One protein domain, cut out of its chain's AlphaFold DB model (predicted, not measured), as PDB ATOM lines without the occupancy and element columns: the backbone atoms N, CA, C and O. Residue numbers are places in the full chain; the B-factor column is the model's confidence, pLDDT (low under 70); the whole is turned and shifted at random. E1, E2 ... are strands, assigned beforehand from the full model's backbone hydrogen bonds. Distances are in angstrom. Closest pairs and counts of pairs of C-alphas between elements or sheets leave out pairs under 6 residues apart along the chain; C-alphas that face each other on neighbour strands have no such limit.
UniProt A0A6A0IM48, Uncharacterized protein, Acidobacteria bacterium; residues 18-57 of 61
ATOM      1  N   TYR A  18      70.757  40.870  94.047       94.44
ATOM      2  CA  TYR A  18      70.002  41.957  93.440       94.44
ATOM      3  C   TYR A  18      69.750  41.619  91.978       94.44
ATOM      4  O   TYR A  18      70.692  41.515  91.195       94.44
ATOM      5  N   ALA A  19      68.486  41.439  91.618       95.38
ATOM      6  CA  ALA A  19      68.088  41.125  90.254       95.38
ATOM      7  C   ALA A  19      66.720  41.732  89.958       95.38
ATOM      8  O   ALA A  19      65.829  41.726  90.806       95.38
ATOM      9  N   ASN A  20      66.555  42.258  88.753       95.56
ATOM     10  CA  ASN A  20      65.280  42.717  88.228       95.56
ATOM     11  C   ASN A  20      65.101  42.212  86.793       95.56
ATOM     12  O   ASN A  20      66.046  41.743  86.158       95.56
ATOM     13  N   GLY A  21      63.881  42.327  86.291       92.75
ATOM     14  CA  GLY A  21      63.533  41.977  84.927       92.75
ATOM     15  C   GLY A  21      62.424  42.887  84.426       92.75
ATOM     16  O   GLY A  21      61.697  43.484  85.214       92.75
ATOM     17  N   LEU A  22      62.323  43.000  83.107       96.69
ATOM     18  CA  LEU A  22      61.228  43.694  82.418       96.69
ATOM     19  C   LEU A  22      60.271  42.685  81.761       96.69
ATOM     20  O   LEU A  22      59.597  43.010  80.792       96.69
ATOM     21  N   THR A  23      60.305  41.437  82.229       96.25
ATOM     22  CA  THR A  23      59.569  40.307  81.658       96.25
ATOM     23  C   THR A  23      58.503  39.842  82.638       96.25
ATOM     24  O   THR A  23      58.595  40.082  83.844       96.25
ATOM     25  N   ASP A  24      57.519  39.145  82.097       97.44
ATOM     26  CA  ASP A  24      56.493  38.387  82.801       97.44
ATOM     27  C   ASP A  24      56.643  36.872  82.559       97.44
ATOM     28  O   ASP A  24      55.692  36.106  82.685       97.44
ATOM     29  N   LEU A  25      57.836  36.421  82.166       97.94
ATOM     30  CA  LEU A  25      58.101  35.012  81.883       97.94
ATOM     31  C   LEU A  25      58.280  34.202  83.168       97.94
ATOM     32  O   LEU A  25      58.648  34.741  84.213       97.94
ATOM     33  N   ASP A  26      58.112  32.883  83.051       98.25
ATOM     34  CA  ASP A  26      58.522  31.964  84.109       98.25
ATOM     35  C   ASP A  26      60.052  31.965  84.246       98.25
ATOM     36  O   ASP A  26      60.777  31.660  83.295       98.25
ATOM     37  N   VAL A  27      60.553  32.335  85.421       97.62
ATOM     38  CA  VAL A  27      61.986  32.411  85.717       97.62
ATOM     39  C   VAL A  27      62.265  31.701  87.026       97.62
ATOM     40  O   VAL A  27      61.700  32.037  88.061       97.62
ATOM     41  N   THR A  28      63.219  30.773  86.996       98.06
ATOM     42  CA  THR A  28      63.815  30.187  88.198       98.06
ATOM     43  C   THR A  28      65.282  30.597  88.273       98.06
ATOM     44  O   THR A  28      66.094  30.179  87.451       98.06
ATOM     45  N   LEU A  29      65.623  31.427  89.259       97.25
ATOM     46  CA  LEU A  29      66.990  31.839  89.558       97.25
ATOM     47  C   LEU A  29      67.498  31.063  90.771       97.25
ATOM     48  O   LEU A  29      67.040  31.295  91.888       97.25
ATOM     49  N   THR A  30      68.480  30.192  90.560       97.88
ATOM     50  CA  THR A  30      69.177  29.481  91.637       97.88
ATOM     51  C   THR A  30      70.562  30.083  91.831       97.88
ATOM     52  O   THR A  30      71.349  30.159  90.889       97.88
ATOM     53  N   VAL A  31      70.852  30.521  93.053       96.19
ATOM     54  CA  VAL A  31      72.134  31.105  93.452       96.19
ATOM     55  C   VAL A  31      72.768  30.204  94.498       96.19
ATOM     56  O   VAL A  31      72.148  29.945  95.527       96.19
ATOM     57  N   THR A  32      73.997  29.768  94.247       95.19
ATOM     58  CA  THR A  32      74.782  28.935  95.163       95.19
ATOM     59  C   THR A  32      76.039  29.690  95.576       95.19
ATOM     60  O   THR A  32      76.798  30.139  94.716       95.19
ATOM     61  N   ASP A  33      76.258  29.822  96.883       92.31
ATOM     62  CA  ASP A  33      77.523  30.282  97.443       92.31
ATOM     63  C   ASP A  33      78.590  29.209  97.200       92.31
ATOM     64  O   ASP A  33      78.448  28.050  97.594       92.31
ATOM     65  N   THR A  34      79.664  29.584  96.511       89.88
ATOM     66  CA  THR A  34      80.748  28.668  96.146       89.88
ATOM     67  C   THR A  34      81.680  28.344  97.310       89.88
ATOM     68  O   THR A  34      82.496  27.432  97.186       89.88
ATOM     69  N   LYS A  35      81.582  29.070  98.428       87.25
ATOM     70  CA  LYS A  35      82.408  28.843  99.611       87.25
ATOM     71  C   LYS A  35      81.843  27.756 100.519       87.25
ATOM     72  O   LYS A  35      82.600  26.885 100.942       87.25
ATOM     73  N   ASP A  36      80.555  27.823 100.839       89.50
ATOM     74  CA  ASP A  36      79.911  26.916 101.801       89.50
ATOM     75  C   ASP A  36      78.807  26.034 101.186       89.50
ATOM     76  O   ASP A  36      78.307  25.122 101.844       89.50
ATOM     77  N   GLY A  37      78.462  26.254  99.913       92.25
ATOM     78  CA  GLY A  37      77.442  25.491  99.194       92.25
ATOM     79  C   GLY A  37      76.001  25.924  99.481       92.25
ATOM     80  O   GLY A  37      75.066  25.308  98.959       92.25
ATOM     81  N   THR A  38      75.783  26.975 100.278       92.81
ATOM     82  CA  THR A  38      74.445  27.496 100.579       92.81
ATOM     83  C   THR A  38      73.738  27.893  99.292       92.81
ATOM     84  O   THR A  38      74.294  28.600  98.458       92.81
ATOM     85  N   THR A  39      72.488  27.465  99.120       96.38
ATOM     86  CA  THR A  39      71.716  27.734  97.901       96.38
ATOM     87  C   THR A  39      70.419  28.477  98.210       96.38
ATOM     88  O   THR A  39      69.757  28.220  99.215       96.38
ATOM     89  N   ARG A  40      70.043  29.407  97.329       96.44
ATOM     90  CA  ARG A  40      68.783  30.157  97.352       96.44
ATOM     91  C   ARG A  40      68.129  30.112  95.980       96.44
ATOM     92  O   ARG A  40      68.804  30.315  94.973       96.44
ATOM     93  N   THR A  41      66.819  29.902  95.952       97.94
ATOM     94  CA  THR A  41      66.029  29.895  94.717       97.94
ATOM     95  C   THR A  41      64.987  31.003  94.762       97.94
ATOM     96  O   THR A  41      64.265  31.139  95.748       97.94
ATOM     97  N   TYR A  42      64.910  31.775  93.683       97.19
ATOM     98  CA  TYR A  42      63.929  32.831  93.471       97.19
ATOM     99  C   TYR A  42      63.124  32.498  92.223       97.19
ATOM    100  O   TYR A  42      63.698  32.195  91.177       97.19
ATOM    101  N   THR A  43      61.803  32.555  92.333       97.62
ATOM    102  CA  THR A  43      60.896  32.204  91.239       97.62
ATOM    103  C   THR A  43      60.034  33.393  90.860       97.62
ATOM    104  O   THR A  43      59.471  34.053  91.736       97.62
ATOM    105  N   ASN A  44      59.890  33.619  89.563       97.56
ATOM    106  CA  ASN A  44      58.889  34.498  88.988       97.56
ATOM    107  C   ASN A  44      57.959  33.650  88.116       97.56
ATOM    108  O   ASN A  44      58.427  33.197  87.082       97.56
ATOM    109  N   PRO A  45      56.701  33.399  88.513       97.81
ATOM    110  CA  PRO A  45      55.758  32.636  87.699       97.81
ATOM    111  C   PRO A  45      55.421  33.326  86.369       97.81
ATOM    112  O   PRO A  45      55.417  34.554  86.282       97.81
ATOM    113  N   LEU A  46      55.041  32.541  85.355       98.06
ATOM    114  CA  LEU A  46      54.525  33.067  84.085       98.06
ATOM    115  C   LEU A  46      53.314  33.993  84.299       98.06
ATOM    116  O   LEU A  46      52.387  33.661  85.037       98.06
ATOM    117  N   GLY A  47      53.300  35.121  83.594       97.88
ATOM    118  CA  GLY A  47      52.264  36.150  83.663       97.88
ATOM    119  C   GLY A  47      52.399  37.091  84.863       97.88
ATOM    120  O   GLY A  47      51.562  37.978  85.026       97.88
ATOM    121  N   GLN A  48      53.427  36.921  85.702       97.50
ATOM    122  CA  GLN A  48      53.743  37.842  86.787       97.50
ATOM    123  C   GLN A  48      54.960  38.685  86.415       97.50
ATOM    124  O   GLN A  48      56.002  38.148  86.058       97.50
ATOM    125  N   GLU A  49      54.845  40.010  86.522       97.25
ATOM    126  CA  GLU A  49      55.981  40.907  86.302       97.25
ATOM    127  C   GLU A  49      57.130  40.589  87.262       97.25
ATOM    128  O   GLU A  49      56.931  40.466  88.478       97.25
ATOM    129  N   PHE A  50      58.346  40.525  86.719       97.50
ATOM    130  CA  PHE A  50      59.532  40.218  87.502       97.50
ATOM    131  C   PHE A  50      59.796  41.289  88.566       97.50
ATOM    132  O   PHE A  50      60.232  42.410  88.288       97.50
ATOM    133  N   ARG A  51      59.582  40.922  89.831       95.81
ATOM    134  CA  ARG A  51      59.786  41.821  90.973       95.81
ATOM    135  C   ARG A  51      61.264  41.926  91.337       95.81
ATOM    136  O   ARG A  51      62.000  40.945  91.289       95.81
ATOM    137  N   LEU A  52      61.687  43.118  91.766       96.44
ATOM    138  CA  LEU A  52      63.046  43.345  92.261       96.44
ATOM    139  C   LEU A  52      63.364  42.382  93.413       96.44
ATOM    140  O   LEU A  52      62.766  42.465  94.488       96.44
ATOM    141  N   ILE A  53      64.366  41.539  93.201       96.69
ATOM    142  CA  ILE A  53      65.027  40.776  94.251       96.69
ATOM    143  C   ILE A  53      66.012  41.721  94.940       96.69
ATOM    144  O   ILE A  53      66.826  42.375  94.286       96.69
ATOM    145  N   ARG A  54      65.905  41.811  96.265       93.94
ATOM    146  CA  ARG A  54      66.823  42.523  97.157       93.94
ATOM    147  C   ARG A  54      66.936  41.700  98.434       93.94
ATOM    148  O   ARG A  54      66.202  41.946  99.387       93.94
ATOM    149  N   ASP A  55      67.808  40.701  98.419       91.44
ATOM    150  CA  ASP A  55      67.927  39.746  99.523       91.44
ATOM    151  C   ASP A  55      69.374  39.629 100.009       91.44
ATOM    152  O   ASP A  55      70.266  39.337  99.221       91.44
ATOM    153  N   ALA A  56      69.614  39.849 101.302       89.75
ATOM    154  CA  ALA A  56      70.919  39.693 101.948       89.75
ATOM    155  C   ALA A  56      71.077  38.249 102.450       89.75
ATOM    156  O   ALA A  56      70.980  37.974 103.650       89.75
ATOM    157  N   ALA A  57      71.235  37.318 101.510       86.56
ATOM    158  CA  ALA A  57      70.971  35.905 101.756       86.56
ATOM    159  C   ALA A  57      72.178  35.072 102.222       86.56
ATOM    160  O   ALA A  57      71.958  34.004 102.797       86.56
TER     161      ALA A  57
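Overview. This is residues 18 to 57 of the 61 residues of an uncharacterized protein of Acidobacteria bacterium (UniProt A0A6A0IM48). The model is a hook: a long hairpin of two strands, E1 and E2, with E3 and the first printed residues, 18 to 19, folded back over part of its length as a second, shorter ribbon. The two ribbons face one another only loosely, the stretches 20 to 26 and 45 to 52 make the bend of the hook, and the hairpin's turn, residues 33 to 38, lies at the other end. The printed part has 40 residues, with three named strands in the order E1, E2, E3 and no named helix; the sheet is E1 - E2, antiparallel. The class is all strand, though under half of the residues, 17 of 40, are in named elements. The whole is loose, with a radius of gyration of the C-alphas of 11.3 A, and its outline is a rod, spanning 34 by 16 by 10 A.

Along the chain. The printed part begins at Tyr 18, whose C-alpha is at (70.002, 41.957, 93.440). E1 is residues 27 to 32, 16.3 A from first to last C-alpha, and begins with C-alpha 27 at (61.986, 32.411, 85.717). E2 is residues 39 to 44, 17.0 A long by the same measure. E3 is residues 53 to 57, 10.7 A long, and ends with C-alpha 57 at (70.971, 35.905, 101.756).

Arrangement. Residues 18 to 19 pair with residues 53 to 54 of E3, antiparallel. E1 and E2 form a hairpin of antiparallel neighbour strands, with an angle of 167 degrees between their directions. Among the C-alphas that face each other are those of Thr 32 and Thr 39, 4.3 A apart, and those of Val 27 and Asn 44, 5.0 A apart. N 27 and O 44 are within hydrogen-bond range at 2.8 A, and so are N 40 and O 31, also at 2.8 A. E3 pairs with no named strand. The closest C-alphas of E2 and E3 are those of Arg 40 and Ala 57, 7.6 A apart, the one pair within 8 A; the two strands are 10.4 A from centre to centre. E1 and E3 are apart.

Size, cuts and confidence. The two C-alphas farthest apart are those of Lys 35 and Gly 47, at 34.9 A, while the first and last printed C-alphas, of Tyr 18 and Ala 57, are 10.3 A apart. The printed part has no cut. The link from E1 to E2 has 6 residues and that from E2 to E3 has 8, both short. The mean pLDDT of the printed part is 95.3, and no printed residue is under 70.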